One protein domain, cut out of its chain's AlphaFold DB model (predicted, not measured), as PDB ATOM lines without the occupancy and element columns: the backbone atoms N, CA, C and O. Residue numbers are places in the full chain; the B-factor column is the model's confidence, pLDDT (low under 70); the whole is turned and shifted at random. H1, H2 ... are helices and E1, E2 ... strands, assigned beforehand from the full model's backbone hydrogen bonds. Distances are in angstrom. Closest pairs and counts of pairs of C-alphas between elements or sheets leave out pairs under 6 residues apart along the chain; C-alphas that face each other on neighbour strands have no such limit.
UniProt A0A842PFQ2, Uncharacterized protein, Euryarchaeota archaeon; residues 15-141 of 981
ATOM      1  N   GLN A  15     -12.012 -23.250  48.157       88.06
ATOM      2  CA  GLN A  15     -12.262 -22.148  49.112       88.06
ATOM      3  C   GLN A  15     -10.927 -21.666  49.703       88.06
ATOM      4  O   GLN A  15     -10.101 -22.463  50.152       88.06
ATOM      5  N   VAL A  16     -10.777 -20.269  49.542       86.12
ATOM      6  CA  VAL A  16      -9.510 -19.687  50.032       86.12
ATOM      7  C   VAL A  16      -9.828 -18.887  51.304       86.12
ATOM      8  O   VAL A  16     -10.703 -18.017  51.314       86.12
ATOM      9  N   ILE A  17      -9.018 -19.253  52.340       86.38
ATOM     10  CA  ILE A  17      -9.260 -18.554  53.623       86.38
ATOM     11  C   ILE A  17      -7.959 -17.853  54.043       86.38
ATOM     12  O   ILE A  17      -6.891 -18.467  54.103       86.38
ATOM     13  N   PRO A  18      -8.120 -16.528  54.259       82.81
ATOM     14  CA  PRO A  18      -6.892 -15.802  54.621       82.81
ATOM     15  C   PRO A  18      -6.458 -16.102  56.065       82.81
ATOM     16  O   PRO A  18      -7.275 -16.489  56.905       82.81
ATOM     17  N   PHE A  19      -5.027 -15.939  56.273       83.44
ATOM     18  CA  PHE A  19      -4.540 -16.074  57.667       83.44
ATOM     19  C   PHE A  19      -4.339 -14.678  58.275       83.44
ATOM     20  O   PHE A  19      -3.968 -13.728  57.584       83.44
ATOM     21  N   GLY A  20      -4.949 -14.535  59.547       74.38
ATOM     22  CA  GLY A  20      -4.665 -13.266  60.247       74.38
ATOM     23  C   GLY A  20      -3.179 -13.118  60.605       74.38
ATOM     24  O   GLY A  20      -2.365 -14.014  60.367       74.38
ATOM     25  N   VAL A  21      -2.741 -11.840  60.943       71.12
ATOM     26  CA  VAL A  21      -1.340 -11.465  61.257       71.12
ATOM     27  C   VAL A  21      -0.813 -12.324  62.412       71.12
ATOM     28  O   VAL A  21       0.399 -12.520  62.528       71.12
ATOM     29  N   ASN A  22      -1.677 -13.034  63.076       74.69
ATOM     30  CA  ASN A  22      -1.231 -13.885  64.204       74.69
ATOM     31  C   ASN A  22      -1.413 -15.366  63.871       74.69
ATOM     32  O   ASN A  22      -1.286 -16.217  64.752       74.69
ATOM     33  N   GLY A  23      -1.595 -15.582  62.546       77.75
ATOM     34  CA  GLY A  23      -1.660 -17.008  62.152       77.75
ATOM     35  C   GLY A  23      -3.055 -17.598  62.383       77.75
ATOM     36  O   GLY A  23      -3.225 -18.814  62.266       77.75
ATOM     37  N   THR A  24      -4.060 -16.749  62.798       82.44
ATOM     38  CA  THR A  24      -5.433 -17.269  62.956       82.44
ATOM     39  C   THR A  24      -6.159 -17.272  61.602       82.44
ATOM     40  O   THR A  24      -5.759 -16.579  60.665       82.44
ATOM     41  N   ILE A  25      -7.007 -18.344  61.499       82.31
ATOM     42  CA  ILE A  25      -7.763 -18.475  60.231       82.31
ATOM     43  C   ILE A  25      -8.864 -17.401  60.198       82.31
ATOM     44  O   ILE A  25      -9.586 -17.194  61.177       82.31
ATOM     45  N   GLY A  26      -8.678 -16.531  59.171       75.62
ATOM     46  CA  GLY A  26      -9.618 -15.417  58.928       75.62
ATOM     47  C   GLY A  26     -11.055 -15.899  58.703       75.62
ATOM     48  O   GLY A  26     -11.311 -17.087  58.492       75.62
ATOM     49  N   ASN A  27     -12.029 -15.087  59.151       73.25
ATOM     50  CA  ASN A  27     -13.463 -15.485  59.095       73.25
ATOM     51  C   ASN A  27     -14.055 -15.204  57.715       73.25
ATOM     52  O   ASN A  27     -15.214 -15.539  57.464       73.25
ATOM     53  N   THR A  28     -13.130 -14.614  56.807       76.88
ATOM     54  CA  THR A  28     -13.686 -14.399  55.449       76.88
ATOM     55  C   THR A  28     -13.063 -15.394  54.463       76.88
ATOM     56  O   THR A  28     -11.915 -15.818  54.623       76.88
ATOM     57  N   SER A  29     -13.992 -16.152  53.707       84.00
ATOM     58  CA  SER A  29     -13.464 -17.093  52.693       84.00
ATOM     59  C   SER A  29     -13.895 -16.647  51.293       84.00
ATOM     60  O   SER A  29     -14.840 -15.872  51.136       84.00
ATOM     61  N   ARG A  30     -12.853 -16.852  50.437       85.06
ATOM     62  CA  ARG A  30     -13.171 -16.608  49.017       85.06
ATOM     63  C   ARG A  30     -13.216 -17.923  48.229       85.06
ATOM     64  O   ARG A  30     -12.394 -18.819  48.431       85.06
ATOM     65  N   THR A  31     -14.303 -17.903  47.431       88.62
ATOM     66  CA  THR A  31     -14.394 -19.137  46.623       88.62
ATOM     67  C   THR A  31     -13.852 -18.868  45.206       88.62
ATOM     68  O   THR A  31     -14.160 -17.846  44.588       88.62
ATOM     69  N   ILE A  32     -13.001 -19.883  44.766       89.06
ATOM     70  CA  ILE A  32     -12.476 -19.700  43.387       89.06
ATOM     71  C   ILE A  32     -12.816 -20.946  42.561       89.06
ATOM     72  O   ILE A  32     -12.954 -22.050  43.094       89.06
ATOM     73  N   PHE A  33     -12.900 -20.620  41.142       87.62
ATOM     74  CA  PHE A  33     -13.393 -21.721  40.274       87.62
ATOM     75  C   PHE A  33     -12.374 -21.980  39.167       87.62
ATOM     76  O   PHE A  33     -12.516 -21.488  38.045       87.62
ATOM     77  N   PRO A  34     -11.285 -22.690  39.475       87.94
ATOM     78  CA  PRO A  34     -10.261 -22.899  38.437       87.94
ATOM     79  C   PRO A  34     -10.758 -23.812  37.315       87.94
ATOM     80  O   PRO A  34     -10.409 -23.590  36.152       87.94
ATOM     81  N   HIS A  35     -11.581 -24.846  37.642       87.75
ATOM     82  CA  HIS A  35     -12.191 -25.758  36.658       87.75
ATOM     83  C   HIS A  35     -13.208 -26.661  37.369       87.75
ATOM     84  O   HIS A  35     -13.384 -26.576  38.587       87.75
ATOM     85  N   THR A  36     -14.091 -27.404  36.586       89.19
ATOM     86  CA  THR A  36     -15.133 -28.228  37.229       89.19
ATOM     87  C   THR A  36     -14.512 -29.415  37.988       89.19
ATOM     88  O   THR A  36     -13.470 -29.944  37.597       89.19
ATOM     89  N   ALA A  37     -14.980 -29.696  39.173       89.56
ATOM     90  CA  ALA A  37     -14.622 -30.824  40.083       89.56
ATOM     91  C   ALA A  37     -13.132 -30.772  40.429       89.56
ATOM     92  O   ALA A  37     -12.386 -31.715  40.152       89.56
ATOM     93  N   PRO A  38     -12.698 -29.666  41.033       91.50
ATOM     94  CA  PRO A  38     -11.280 -29.616  41.420       91.50
ATOM     95  C   PRO A  38     -10.960 -30.601  42.554       91.50
ATOM     96  O   PRO A  38     -11.746 -30.767  43.489       91.50
ATOM     97  N   LYS A  39      -9.760 -31.242  42.450       86.44
ATOM     98  CA  LYS A  39      -9.508 -32.334  43.436       86.44
ATOM     99  C   LYS A  39      -8.278 -31.987  44.274       86.44
ATOM    100  O   LYS A  39      -8.288 -32.196  45.488       86.44
ATOM    101  N   HIS A  40      -7.255 -31.450  43.526       88.25
ATOM    102  CA  HIS A  40      -6.016 -31.137  44.260       88.25
ATOM    103  C   HIS A  40      -5.409 -29.844  43.702       88.25
ATOM    104  O   HIS A  40      -5.490 -29.567  42.503       88.25
ATOM    105  N   VAL A  41      -4.774 -29.103  44.712       90.88
ATOM    106  CA  VAL A  41      -4.175 -27.844  44.200       90.88
ATOM    107  C   VAL A  41      -2.735 -27.752  44.715       90.88
ATOM    108  O   VAL A  41      -2.445 -28.082  45.868       90.88
ATOM    109  N   LEU A  42      -1.866 -27.320  43.758       93.25
ATOM    110  CA  LEU A  42      -0.469 -27.025  44.132       93.25
ATOM    111  C   LEU A  42      -0.117 -25.606  43.671       93.25
ATOM    112  O   LEU A  42      -0.541 -25.156  42.604       93.25
ATOM    113  N   LEU A  43       0.636 -24.981  44.585       91.50
ATOM    114  CA  LEU A  43       1.042 -23.610  44.186       91.50
ATOM    115  C   LEU A  43       2.536 -23.589  43.858       91.50
ATOM    116  O   LEU A  43       3.366 -24.091  44.619       91.50
ATOM    117  N   ALA A  44       2.805 -23.044  42.641       90.62
ATOM    118  CA  ALA A  44       4.234 -22.949  42.266       90.62
ATOM    119  C   ALA A  44       4.419 -21.759  41.314       90.62
ATOM    120  O   ALA A  44       3.540 -21.435  40.512       90.62
ATOM    121  N   ASP A  45       5.537 -21.068  41.629       88.56
ATOM    122  CA  ASP A  45       5.855 -19.975  40.675       88.56
ATOM    123  C   ASP A  45       6.588 -20.538  39.450       88.56
ATOM    124  O   ASP A  45       7.819 -20.563  39.402       88.56
ATOM    125  N   MET A  46       5.872 -20.819  38.412       84.19
ATOM    126  CA  MET A  46       6.451 -21.580  37.274       84.19
ATOM    127  C   MET A  46       7.167 -20.645  36.299       84.19
ATOM    128  O   MET A  46       8.112 -21.070  35.632       84.19
ATOM    129  N   ASP A  47       6.815 -19.401  36.431       81.56
ATOM    130  CA  ASP A  47       7.458 -18.539  35.402       81.56
ATOM    131  C   ASP A  47       8.392 -17.525  36.068       81.56
ATOM    132  O   ASP A  47       8.870 -16.599  35.410       81.56
ATOM    133  N   GLY A  48       8.689 -17.658  37.384       80.94
ATOM    134  CA  GLY A  48       9.744 -16.909  38.111       80.94
ATOM    135  C   GLY A  48       9.366 -15.436  38.315       80.94
ATOM    136  O   GLY A  48      10.254 -14.611  38.535       80.94
ATOM    137  N   ASP A  49       7.989 -15.206  38.246       78.06
ATOM    138  CA  ASP A  49       7.623 -13.765  38.339       78.06
ATOM    139  C   ASP A  49       7.188 -13.430  39.770       78.06
ATOM    140  O   ASP A  49       6.691 -12.330  40.023       78.06
ATOM    141  N   GLY A  50       7.573 -14.367  40.666       79.56
ATOM    142  CA  GLY A  50       7.329 -14.023  42.089       79.56
ATOM    143  C   GLY A  50       5.871 -14.234  42.499       79.56
ATOM    144  O   GLY A  50       5.555 -14.128  43.686       79.56
ATOM    145  N   LEU A  51       4.907 -14.498  41.564       82.00
ATOM    146  CA  LEU A  51       3.530 -14.911  41.911       82.00
ATOM    147  C   LEU A  51       3.317 -16.394  41.596       82.00
ATOM    148  O   LEU A  51       3.704 -16.883  40.533       82.00
ATOM    149  N   SER A  52       2.721 -17.093  42.621       87.56
ATOM    150  CA  SER A  52       2.567 -18.552  42.429       87.56
ATOM    151  C   SER A  52       1.320 -18.849  41.576       87.56
ATOM    152  O   SER A  52       0.268 -18.228  41.745       87.56
ATOM    153  N   GLU A  53       1.552 -19.733  40.512       90.06
ATOM    154  CA  GLU A  53       0.377 -20.215  39.743       90.06
ATOM    155  C   GLU A  53      -0.322 -21.379  40.463       90.06
ATOM    156  O   GLU A  53       0.305 -22.137  41.206       90.06
ATOM    157  N   HIS A  54      -1.619 -21.364  40.242       91.62
ATOM    158  CA  HIS A  54      -2.375 -22.513  40.796       91.62
ATOM    159  C   HIS A  54      -2.403 -23.683  39.807       91.62
ATOM    160  O   HIS A  54      -2.769 -23.525  38.640       91.62
ATOM    161  N   LEU A  55      -1.915 -24.805  40.275       92.69
ATOM    162  CA  LEU A  55      -1.961 -26.048  39.466       92.69
ATOM    163  C   LEU A  55      -3.030 -26.975  40.050       92.69
ATOM    164  O   LEU A  55      -2.850 -27.559  41.122       92.69
ATOM    165  N   VAL A  56      -4.088 -26.956  39.266       92.19
ATOM    166  CA  VAL A  56      -5.226 -27.690  39.863       92.19
ATOM    167  C   VAL A  56      -5.603 -28.868  38.958       92.19
ATOM    168  O   VAL A  56      -5.850 -28.705  37.761       92.19
ATOM    169  N   ALA A  57      -5.506 -30.092  39.624       92.06
ATOM    170  CA  ALA A  57      -6.087 -31.258  38.914       92.06
ATOM    171  C   ALA A  57      -7.621 -31.239  38.988       92.06
ATOM    172  O   ALA A  57      -8.210 -31.195  40.070       92.06
ATOM    173  N   ALA A  58      -8.178 -31.085  37.706       89.62
ATOM    174  CA  ALA A  58      -9.639 -30.892  37.754       89.62
ATOM    175  C   ALA A  58     -10.285 -31.453  36.488       89.62
ATOM    176  O   ALA A  58      -9.591 -31.853  35.550       89.62
ATOM    177  N   GLY A  59     -11.600 -31.699  36.415       86.62
ATOM    178  CA  GLY A  59     -12.302 -32.272  35.239       86.62
ATOM    179  C   GLY A  59     -13.167 -33.462  35.675       86.62
ATOM    180  O   GLY A  59     -12.930 -34.082  36.714       86.62
ATOM    181  N   GLU A  60     -14.261 -33.572  35.015       88.50
ATOM    182  CA  GLU A  60     -15.127 -34.739  35.323       88.50
ATOM    183  C   GLU A  60     -14.995 -35.810  34.240       88.50
ATOM    184  O   GLU A  60     -14.265 -36.785  34.432       88.50
ATOM    185  N   SER A  61     -15.618 -35.521  32.939       85.25
ATOM    186  CA  SER A  61     -15.540 -36.531  31.860       85.25
ATOM    187  C   SER A  61     -14.153 -36.541  31.213       85.25
ATOM    188  O   SER A  61     -13.653 -37.610  30.858       85.25
ATOM    189  N   THR A  62     -13.555 -35.348  31.264       84.81
ATOM    190  CA  THR A  62     -12.161 -35.262  30.787       84.81
ATOM    191  C   THR A  62     -11.300 -34.662  31.911       84.81
ATOM    192  O   THR A  62     -11.424 -33.484  32.252       84.81
ATOM    193  N   LYS A  63     -10.448 -35.612  32.436       86.25
ATOM    194  CA  LYS A  63      -9.602 -35.121  33.553       86.25
ATOM    195  C   LYS A  63      -8.355 -34.419  32.997       86.25
ATOM    196  O   LYS A  63      -7.813 -34.805  31.959       86.25
ATOM    197  N   GLY A  64      -8.072 -33.264  33.591       87.88
ATOM    198  CA  GLY A  64      -6.882 -32.521  33.115       87.88
ATOM    199  C   GLY A  64      -6.335 -31.610  34.218       87.88
ATOM    200  O   GLY A  64      -6.672 -31.751  35.395       87.88
ATOM    201  N   LEU A  65      -5.268 -30.906  33.733       89.25
ATOM    202  CA  LEU A  65      -4.570 -30.010  34.685       89.25
ATOM    203  C   LEU A  65      -4.840 -28.546  34.300       89.25
ATOM    204  O   LEU A  65      -4.679 -28.151  33.143       89.25
ATOM    205  N   PHE A  66      -5.384 -27.817  35.412       89.81
ATOM    206  CA  PHE A  66      -5.551 -26.357  35.224       89.81
ATOM    207  C   PHE A  66      -4.376 -25.585  35.836       89.81
ATOM    208  O   PHE A  66      -4.018 -25.777  37.000       89.81
ATOM    209  N   ILE A  67      -3.787 -24.709  34.871       89.56
ATOM    210  CA  ILE A  67      -2.649 -23.919  35.398       89.56
ATOM    211  C   ILE A  67      -2.895 -22.443  35.058       89.56
ATOM    212  O   ILE A  67      -3.004 -22.065  33.890       89.56
ATOM    213  N   ALA A  68      -3.012 -21.692  36.155       88.44
ATOM    214  CA  ALA A  68      -3.165 -20.247  35.874       88.44
ATOM    215  C   ALA A  68      -2.849 -19.446  37.144       88.44
ATOM    216  O   ALA A  68      -2.922 -19.965  38.260       88.44
ATOM    217  N   GLY A  69      -2.339 -18.170  36.823       86.69
ATOM    218  CA  GLY A  69      -2.077 -17.272  37.980       86.69
ATOM    219  C   GLY A  69      -3.327 -16.475  38.364       86.69
ATOM    220  O   GLY A  69      -4.213 -16.240  37.540       86.69
ATOM    221  N   TRP A  70      -3.351 -16.122  39.715       86.88
ATOM    222  CA  TRP A  70      -4.446 -15.264  40.221       86.88
ATOM    223  C   TRP A  70      -3.961 -13.811  40.307       86.88
ATOM    224  O   TRP A  70      -2.995 -13.499  41.007       86.88
ATOM    225  N   HIS A  71      -4.694 -12.936  39.499       87.25
ATOM    226  CA  HIS A  71      -4.155 -11.565  39.335       87.25
ATOM    227  C   HIS A  71      -5.183 -10.552  39.854       87.25
ATOM    228  O   HIS A  71      -6.387 -10.819  39.870       87.25
ATOM    229  N   THR A  72      -4.469  -9.416  40.427       88.12
ATOM    230  CA  THR A  72      -5.355  -8.286  40.800       88.12
ATOM    231  C   THR A  72      -4.856  -7.001  40.132       88.12
ATOM    232  O   THR A  72      -3.652  -6.738  40.072       88.12
ATOM    233  N   VAL A  73      -5.853  -6.338  39.615       89.19
ATOM    234  CA  VAL A  73      -5.534  -5.016  39.037       89.19
ATOM    235  C   VAL A  73      -6.561  -4.011  39.573       89.19
ATOM    236  O   VAL A  73      -7.765  -4.274  39.596       89.19
ATOM    237  N   SER A  74      -5.964  -2.928  40.105       89.69
ATOM    238  CA  SER A  74      -6.890  -1.855  40.526       89.69
ATOM    239  C   SER A  74      -6.561  -0.543  39.808       89.69
ATOM    240  O   SER A  74      -5.397  -0.233  39.545       89.69
ATOM    241  N   LEU A  75      -7.666   0.133  39.454       88.69
ATOM    242  CA  LEU A  75      -7.474   1.400  38.720       88.69
ATOM    243  C   LEU A  75      -8.143   2.531  39.507       88.69
ATOM    244  O   LEU A  75      -9.332   2.470  39.829       88.69
ATOM    245  N   ASP A  76      -7.280   3.511  39.806       88.56
ATOM    246  CA  ASP A  76      -7.793   4.694  40.520       88.56
ATOM    247  C   ASP A  76      -7.741   5.932  39.611       88.56
ATOM    248  O   ASP A  76      -6.686   6.538  39.419       88.56
ATOM    249  N   PHE A  77      -8.899   6.454  39.323       85.38
ATOM    250  CA  PHE A  77      -8.972   7.469  38.240       85.38
ATOM    251  C   PHE A  77      -8.944   8.864  38.866       85.38
ATOM    252  O   PHE A  77      -8.390   9.791  38.270       85.38
ATOM    253  N   ASP A  78      -9.354   9.004  40.152       83.44
ATOM    254  CA  ASP A  78      -9.404  10.369  40.726       83.44
ATOM    255  C   ASP A  78      -8.361  10.544  41.827       83.44
ATOM    256  O   ASP A  78      -8.395  11.529  42.567       83.44
ATOM    257  N   MET A  79      -7.493   9.555  42.025       80.94
ATOM    258  CA  MET A  79      -6.301   9.555  42.906       80.94
ATOM    259  C   MET A  79      -6.698   9.833  44.357       80.94
ATOM    260  O   MET A  79      -5.972  10.518  45.079       80.94
ATOM    261  N   ASP A  80      -7.829   9.266  44.718       82.81
ATOM    262  CA  ASP A  80      -8.209   9.434  46.144       82.81
ATOM    263  C   ASP A  80      -7.909   8.153  46.928       82.81
ATOM    264  O   ASP A  80      -8.410   7.974  48.040       82.81
ATOM    265  N   ASN A  81      -7.047   7.362  46.326       83.00
ATOM    266  CA  ASN A  81      -6.592   6.100  46.949       83.00
ATOM    267  C   ASN A  81      -7.734   5.102  47.122       83.00
ATOM    268  O   ASN A  81      -7.606   4.141  47.883       83.00
ATOM    269  N   ASN A  82      -8.849   5.453  46.555       86.44
ATOM    270  CA  ASN A  82      -9.919   4.452  46.381       86.44
ATOM    271  C   ASN A  82     -10.135   4.124  44.899       86.44
ATOM    272  O   ASN A  82     -10.497   4.988  44.098       86.44
ATOM    273  N   ALA A  83      -9.864   2.823  44.643       87.56
ATOM    274  CA  ALA A  83      -9.877   2.444  43.213       87.56
ATOM    275  C   ALA A  83     -11.327   2.347  42.704       87.56
ATOM    276  O   ALA A  83     -12.230   1.919  43.427       87.56
ATOM    277  N   GLU A  84     -11.515   2.930  41.416       89.44
ATOM    278  CA  GLU A  84     -12.863   2.866  40.798       89.44
ATOM    279  C   GLU A  84     -13.044   1.571  40.003       89.44
ATOM    280  O   GLU A  84     -14.178   1.140  39.785       89.44
ATOM    281  N   ALA A  85     -11.905   0.938  39.844       87.06
ATOM    282  CA  ALA A  85     -12.014  -0.337  39.105       87.06
ATOM    283  C   ALA A  85     -11.026  -1.346  39.701       87.06
ATOM    284  O   ALA A  85      -9.860  -1.030  39.953       87.06
ATOM    285  N   ASP A  86     -11.683  -2.592  40.027       88.25
ATOM    286  CA  ASP A  86     -10.813  -3.689  40.515       88.25
ATOM    287  C   ASP A  86     -11.062  -4.952  39.675       88.25
ATOM    288  O   ASP A  86     -12.205  -5.351  39.443       88.25
ATOM    289  N   LEU A  87     -10.009  -5.462  39.100       88.88
ATOM    290  CA  LEU A  87     -10.095  -6.765  38.394       88.88
ATOM    291  C   LEU A  87      -9.345  -7.848  39.181       88.88
ATOM    292  O   LEU A  87      -8.171  -7.694  39.523       88.88
ATOM    293  N   ILE A  88     -10.207  -8.876  39.521       88.62
ATOM    294  CA  ILE A  88      -9.524  -9.951  40.277       88.62
ATOM    295  C   ILE A  88      -9.925 -11.299  39.667       88.62
ATOM    296  O   ILE A  88     -11.095 -11.541  39.361       88.62
ATOM    297  N   GLY A  89      -9.000 -12.091  39.331       88.88
ATOM    298  CA  GLY A  89      -9.366 -13.444  38.856       88.88
ATOM    299  C   GLY A  89      -8.207 -14.062  38.064       88.88
ATOM    300  O   GLY A  89      -7.095 -13.532  38.030       88.88
ATOM    301  N   TYR A  90      -8.589 -15.350  37.516       88.88
ATOM    302  CA  TYR A  90      -7.573 -15.989  36.643       88.88
ATOM    303  C   TYR A  90      -7.531 -15.293  35.278       88.88
ATOM    304  O   TYR A  90      -8.566 -14.992  34.678       88.88
ATOM    305  N   ALA A  91      -6.243 -14.980  34.975       86.81
ATOM    306  CA  ALA A  91      -6.170 -14.248  33.686       86.81
ATOM    307  C   ALA A  91      -5.021 -14.825  32.848       86.81
ATOM    308  O   ALA A  91      -3.981 -15.225  33.376       86.81
ATOM    309  N   GLY A  92      -5.361 -14.892  31.463       82.56
ATOM    310  CA  GLY A  92      -4.336 -15.376  30.505       82.56
ATOM    311  C   GLY A  92      -4.560 -14.730  29.131       82.56
ATOM    312  O   GLY A  92      -5.280 -13.739  28.996       82.56
ATOM    313  N   ASP A  93      -3.880 -15.134  28.151       79.31
ATOM    314  CA  ASP A  93      -3.923 -14.496  26.808       79.31
ATOM    315  C   ASP A  93      -5.016 -15.134  25.942       79.31
ATOM    316  O   ASP A  93      -5.165 -14.773  24.774       79.31
ATOM    317  N   GLY A  94      -5.798 -16.124  26.679       79.81
ATOM    318  CA  GLY A  94      -7.020 -16.617  25.989       79.81
ATOM    319  C   GLY A  94      -6.684 -17.761  25.034       79.81
ATOM    320  O   GLY A  94      -7.597 -18.408  24.516       79.81
ATOM    321  N   GLN A  95      -5.357 -18.037  24.817       81.19
ATOM    322  CA  GLN A  95      -4.961 -19.066  23.825       81.19
ATOM    323  C   GLN A  95      -4.930 -20.452  24.474       81.19
ATOM    324  O   GLN A  95      -5.085 -21.456  23.776       81.19
ATOM    325  N   SER A  96      -4.919 -20.529  25.789       77.81
ATOM    326  CA  SER A  96      -4.793 -21.860  26.432       77.81
ATOM    327  C   SER A  96      -5.894 -22.033  27.480       77.81
ATOM    328  O   SER A  96      -5.710 -22.750  28.465       77.81
ATOM    329  N   GLY A  97      -7.071 -21.376  27.142       78.00
ATOM    330  CA  GLY A  97      -8.250 -21.837  27.914       78.00
ATOM    331  C   GLY A  97      -8.572 -20.875  29.063       78.00
ATOM    332  O   GLY A  97      -9.603 -21.038  29.719       78.00
ATOM    333  N   VAL A  98      -7.593 -19.790  29.405       86.69
ATOM    334  CA  VAL A  98      -7.973 -18.762  30.403       86.69
ATOM    335  C   VAL A  98      -7.997 -17.391  29.712       86.69
ATOM    336  O   VAL A  98      -7.003 -16.945  29.135       86.69
ATOM    337  N   ASP A  99      -9.208 -16.796  29.765       87.25
ATOM    338  CA  ASP A  99      -9.392 -15.514  29.042       87.25
ATOM    339  C   ASP A  99      -8.835 -14.351  29.876       87.25
ATOM    340  O   ASP A  99      -8.470 -14.520  31.042       87.25
ATOM    341  N   GLU A 100      -8.717 -13.251  29.141       87.50
ATOM    342  CA  GLU A 100      -8.309 -12.013  29.853       87.50
ATOM    343  C   GLU A 100      -9.417 -11.537  30.803       87.50
ATOM    344  O   GLU A 100     -10.585 -11.903  30.654       87.50
ATOM    345  N   LEU A 101      -8.918 -10.720  31.803       88.12
ATOM    346  CA  LEU A 101      -9.934 -10.134  32.709       88.12
ATOM    347  C   LEU A 101     -10.528  -8.871  32.077       88.12
ATOM    348  O   LEU A 101      -9.814  -8.055  31.489       88.12
ATOM    349  N   ASN A 102     -11.923  -8.867  32.172       87.44
ATOM    350  CA  ASN A 102     -12.564  -7.676  31.566       87.44
ATOM    351  C   ASN A 102     -13.375  -6.922  32.626       87.44
ATOM    352  O   ASN A 102     -13.934  -7.518  33.548       87.44
ATOM    353  N   TRP A 103     -13.248  -5.628  32.561       87.88
ATOM    354  CA  TRP A 103     -14.065  -4.771  33.449       87.88
ATOM    355  C   TRP A 103     -14.783  -3.712  32.605       87.88
ATOM    356  O   TRP A 103     -14.218  -3.154  31.661       87.88
ATOM    357  N   THR A 104     -16.075  -3.552  32.968       88.12
ATOM    358  CA  THR A 104     -16.819  -2.485  32.256       88.12
ATOM    359  C   THR A 104     -17.307  -1.442  33.277       88.12
ATOM    360  O   THR A 104     -17.771  -1.782  34.368       88.12
ATOM    361  N   ASP A 105     -17.014  -0.249  32.839       87.00
ATOM    362  CA  ASP A 105     -17.422   0.818  33.780       87.00
ATOM    363  C   ASP A 105     -18.952   0.894  33.891       87.00
ATOM    364  O   ASP A 105     -19.660   1.005  32.889       87.00
ATOM    365  N   MET A 106     -19.470   0.839  35.149       86.81
ATOM    366  CA  MET A 106     -20.936   0.953  35.371       86.81
ATOM    367  C   MET A 106     -21.261   2.315  35.988       86.81
ATOM    368  O   MET A 106     -22.226   2.441  36.746       86.81
ATOM    369  N   GLY A 107     -20.416   3.345  35.571       84.19
ATOM    370  CA  GLY A 107     -20.701   4.719  36.055       84.19
ATOM    371  C   GLY A 107     -19.845   5.081  37.276       84.19
ATOM    372  O   GLY A 107     -20.069   6.129  37.885       84.19
ATOM    373  N   ASN A 108     -18.998   4.230  37.697       84.12
ATOM    374  CA  ASN A 108     -18.178   4.441  38.910       84.12
ATOM    375  C   ASN A 108     -17.133   5.543  38.705       84.12
ATOM    376  O   ASN A 108     -16.883   6.327  39.623       84.12
ATOM    377  N   ILE A 109     -16.684   5.546  37.528       86.31
ATOM    378  CA  ILE A 109     -15.627   6.552  37.270       86.31
ATOM    379  C   ILE A 109     -16.266   7.944  37.218       86.31
ATOM    380  O   ILE A 109     -15.755   8.875  37.846       86.31
ATOM    381  N   SER A 110     -17.353   8.092  36.446       85.06
ATOM    382  CA  SER A 110     -18.029   9.407  36.350       85.06
ATOM    383  C   SER A 110     -18.535   9.869  37.725       85.06
ATOM    384  O   SER A 110     -18.409  11.050  38.056       85.06
ATOM    385  N   PHE A 111     -19.062   9.021  38.501       84.12
ATOM    386  CA  PHE A 111     -19.563   9.385  39.843       84.12
ATOM    387  C   PHE A 111     -18.413   9.826  40.755       84.12
ATOM    388  O   PHE A 111     -18.530  10.845  41.438       84.12
ATOM    389  N   SER A 112     -17.404   9.075  40.770       85.31
ATOM    390  CA  SER A 112     -16.262   9.439  41.638       85.31
ATOM    391  C   SER A 112     -15.620  10.760  41.194       85.31
ATOM    392  O   SER A 112     -15.256  11.577  42.042       85.31
ATOM    393  N   LEU A 113     -15.461  10.959  39.944       82.94
ATOM    394  CA  LEU A 113     -14.829  12.215  39.463       82.94
ATOM    395  C   LEU A 113     -15.739  13.405  39.756       82.94
ATOM    396  O   LEU A 113     -15.244  14.483  40.094       82.94
ATOM    397  N   ALA A 114     -17.065  13.244  39.689       81.88
ATOM    398  CA  ALA A 114     -17.985  14.360  40.000       81.88
ATOM    399  C   ALA A 114     -17.872  14.761  41.478       81.88
ATOM    400  O   ALA A 114     -18.009  15.943  41.803       81.88
ATOM    401  N   GLN A 115     -17.486  13.877  42.349       80.69
ATOM    402  CA  GLN A 115     -17.401  14.196  43.793       80.69
ATOM    403  C   GLN A 115     -16.032  14.785  44.145       80.69
ATOM    404  O   GLN A 115     -15.935  15.603  45.063       80.69
ATOM    405  N   THR A 116     -15.132  14.455  43.322       78.31
ATOM    406  CA  THR A 116     -13.775  14.767  43.839       78.31
ATOM    407  C   THR A 116     -13.145  15.860  42.971       78.31
ATOM    408  O   THR A 116     -12.156  16.474  43.380       78.31
ATOM    409  N   PHE A 117     -13.868  16.213  41.886       77.69
ATOM    410  CA  PHE A 117     -13.274  17.132  40.895       77.69
ATOM    411  C   PHE A 117     -13.089  18.516  41.524       77.69
ATOM    412  O   PHE A 117     -12.079  19.175  41.268       77.69
ATOM    413  N   SER A 118     -13.975  18.968  42.455       74.75
ATOM    414  CA  SER A 118     -13.875  20.304  43.079       74.75
ATOM    415  C   SER A 118     -12.748  20.351  44.116       74.75
ATOM    416  O   SER A 118     -12.269  21.436  44.453       74.75
ATOM    417  N   GLN A 119     -12.269  19.247  44.498       78.00
ATOM    418  CA  GLN A 119     -11.228  19.220  45.554       78.00
ATOM    419  C   GLN A 119      -9.847  18.970  44.949       78.00
ATOM    420  O   GLN A 119      -8.843  19.033  45.661       78.00
ATOM    421  N   MET A 120      -9.841  18.917  43.599       78.19
ATOM    422  CA  MET A 120      -8.533  18.631  42.978       78.19
ATOM    423  C   MET A 120      -7.834  19.958  42.644       78.19
ATOM    424  O   MET A 120      -8.483  20.972  42.380       78.19
ATOM    425  N   PRO A 121      -6.532  19.871  42.787       80.69
ATOM    426  CA  PRO A 121      -5.772  21.094  42.487       80.69
ATOM    427  C   PRO A 121      -5.862  21.469  40.998       80.69
ATOM    428  O   PRO A 121      -5.984  20.601  40.131       80.69
ATOM    429  N   TYR A 122      -5.969  22.873  40.766       82.81
ATOM    430  CA  TYR A 122      -6.087  23.287  39.346       82.81
ATOM    431  C   TYR A 122      -5.057  24.377  39.047       82.81
ATOM    432  O   TYR A 122      -4.477  24.971  39.958       82.81
ATOM    433  N   GLN A 123      -4.693  24.372  37.866       83.44
ATOM    434  CA  GLN A 123      -3.882  25.504  37.375       83.44
ATOM    435  C   GLN A 123      -4.728  26.433  36.495       83.44
ATOM    436  O   GLN A 123      -5.676  26.002  35.837       83.44
ATOM    437  N   VAL A 124      -4.392  27.739  36.663       80.94
ATOM    438  CA  VAL A 124      -5.190  28.690  35.854       80.94
ATOM    439  C   VAL A 124      -4.368  29.092  34.624       80.94
ATOM    440  O   VAL A 124      -3.174  29.387  34.719       80.94
ATOM    441  N   ASP A 125      -4.994  28.892  33.484       77.62
ATOM    442  CA  ASP A 125      -4.239  29.284  32.279       77.62
ATOM    443  C   ASP A 125      -4.257  30.811  32.108       77.62
ATOM    444  O   ASP A 125      -4.664  31.544  33.012       77.62
ATOM    445  N   LEU A 126      -3.509  31.338  31.153       70.50
ATOM    446  CA  LEU A 126      -3.228  32.781  30.969       70.50
ATOM    447  C   LEU A 126      -4.524  33.573  30.781       70.50
ATOM    448  O   LEU A 126      -4.537  34.788  30.992       70.50
ATOM    449  N   TYR A 127      -5.634  32.907  30.489       72.06
ATOM    450  CA  TYR A 127      -6.919  33.607  30.257       72.06
ATOM    451  C   TYR A 127      -7.840  33.452  31.466       72.06
ATOM    452  O   TYR A 127      -9.000  33.866  31.418       72.06
ATOM    453  N   GLY A 128      -7.231  32.890  32.559       73.19
ATOM    454  CA  GLY A 128      -7.960  32.867  33.852       73.19
ATOM    455  C   GLY A 128      -8.888  31.655  33.973       73.19
ATOM    456  O   GLY A 128      -9.783  31.660  34.822       73.19
ATOM    457  N   THR A 129      -8.703  30.649  33.061       78.75
ATOM    458  CA  THR A 129      -9.508  29.414  33.148       78.75
ATOM    459  C   THR A 129      -8.783  28.348  33.986       78.75
ATOM    460  O   THR A 129      -7.639  27.983  33.705       78.75
ATOM    461  N   PRO A 130      -9.456  27.844  35.064       77.62
ATOM    462  CA  PRO A 130      -8.818  26.792  35.870       77.62
ATOM    463  C   PRO A 130      -8.874  25.423  35.165       77.62
ATOM    464  O   PRO A 130      -9.918  25.022  34.642       77.62
ATOM    465  N   ILE A 131      -7.674  24.883  35.113       79.94
ATOM    466  CA  ILE A 131      -7.615  23.572  34.434       79.94
ATOM    467  C   ILE A 131      -6.997  22.569  35.420       79.94
ATOM    468  O   ILE A 131      -6.001  22.857  36.088       79.94
ATOM    469  N   THR A 132      -7.723  21.418  35.503       79.38
ATOM    470  CA  THR A 132      -7.132  20.343  36.336       79.38
ATOM    471  C   THR A 132      -6.790  19.140  35.453       79.38
ATOM    472  O   THR A 132      -7.499  18.829  34.493       79.38
ATOM    473  N   THR A 133      -5.571  18.639  35.761       79.44
ATOM    474  CA  THR A 133      -5.186  17.436  34.997       79.44
ATOM    475  C   THR A 133      -5.363  16.188  35.879       79.44
ATOM    476  O   THR A 133      -4.958  16.165  37.043       79.44
ATOM    477  N   ILE A 134      -6.141  15.171  35.195       74.94
ATOM    478  CA  ILE A 134      -6.324  13.911  35.957       74.94
ATOM    479  C   ILE A 134      -5.361  12.856  35.397       74.94
ATOM    480  O   ILE A 134      -5.236  12.680  34.182       74.94
ATOM    481  N   ARG A 135      -4.668  12.266  36.429       81.31
ATOM    482  CA  ARG A 135      -3.760  11.174  35.993       81.31
ATOM    483  C   ARG A 135      -4.174   9.864  36.669       81.31
ATOM    484  O   ARG A 135      -3.885   9.631  37.844       81.31
ATOM    485  N   PRO A 136      -4.839   8.992  35.912       80.06
ATOM    486  CA  PRO A 136      -5.266   7.738  36.550       80.06
ATOM    487  C   PRO A 136      -4.071   6.847  36.921       80.06
ATOM    488  O   PRO A 136      -3.028   6.882  36.266       80.06
ATOM    489  N   MET A 137      -4.304   6.150  38.061       85.06
ATOM    490  CA  MET A 137      -3.238   5.225  38.504       85.06
ATOM    491  C   MET A 137      -3.770   3.792  38.577       85.06
ATOM    492  O   MET A 137      -4.887   3.546  39.036       85.06
ATOM    493  N   GLY A 138      -2.827   2.918  38.029       85.38
ATOM    494  CA  GLY A 138      -3.192   1.487  38.115       85.38
ATOM    495  C   GLY A 138      -2.128   0.684  38.863       85.38
ATOM    496  O   GLY A 138      -0.936   0.984  38.784       85.38
ATOM    497  N   VAL A 139      -2.674  -0.208  39.763       87.00
ATOM    498  CA  VAL A 139      -1.733  -1.115  40.457       87.00
ATOM    499  C   VAL A 139      -2.099  -2.567  40.132       87.00
ATOM    500  O   VAL A 139      -3.274  -2.930  40.050       87.00
ATOM    501  N   SER A 140      -0.928  -3.400  39.872       86.62
ATOM    502  CA  SER A 140      -1.195  -4.824  39.581       86.62
ATOM    503  C   SER A 140      -0.196  -5.709  40.324       86.62
ATOM    504  O   SER A 140       0.917  -5.285  40.639       86.62
ATOM    505  N   ILE A 141      -0.583  -6.939  40.737       83.00
ATOM    506  CA  ILE A 141       0.301  -7.866  41.477       83.00
ATOM    507  C   ILE A 141       0.807  -8.945  40.517       83.00
ATOM    508  O   ILE A 141       1.574  -9.823  40.920       83.00
TER     509      ILE A 141
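This is residues 15 to 141 of the 981 residues of an uncharacterized protein of Euryarchaeota archaeon (UniProt A0A842PFQ2). With little regular structure, a twisted sheet runs along E4, with E3 and E2 beside its first part, E5 and E6 flanking its last, H1 beyond. Mixed, six strands and one helix, E1 to E5, H1, E6, hold 49 of 127 printed residues. It is only just loose, close to extended, radius of gyration of the C-alphas 20.6 A, spans 69 by 41 by 29 A.

E4, residues 64 to 76, has E3, 53 to 58, and E6, 137 to 140, on one side, E5, 85 to 90, on the other. With E2, 40 to 44, E3, E4 and E5 form a meander, each antiparallel to the strand before. N 73 and O 87 are 2.7 A apart. H1, 108 to 119, only grazes the sheet; 6 of 8 O i to N i+4 pairs are within hydrogen-bond range.

E4 runs 38.0 A from C-alpha 64 (-6.882, -32.521, 33.115) to C-alpha 76 (-7.793, 4.694, 40.520). E1, 30 to 32, pairs with no named strand.

E5 to H1 and H1 to E6 are long links; no printed residue is under 70 pLDDT.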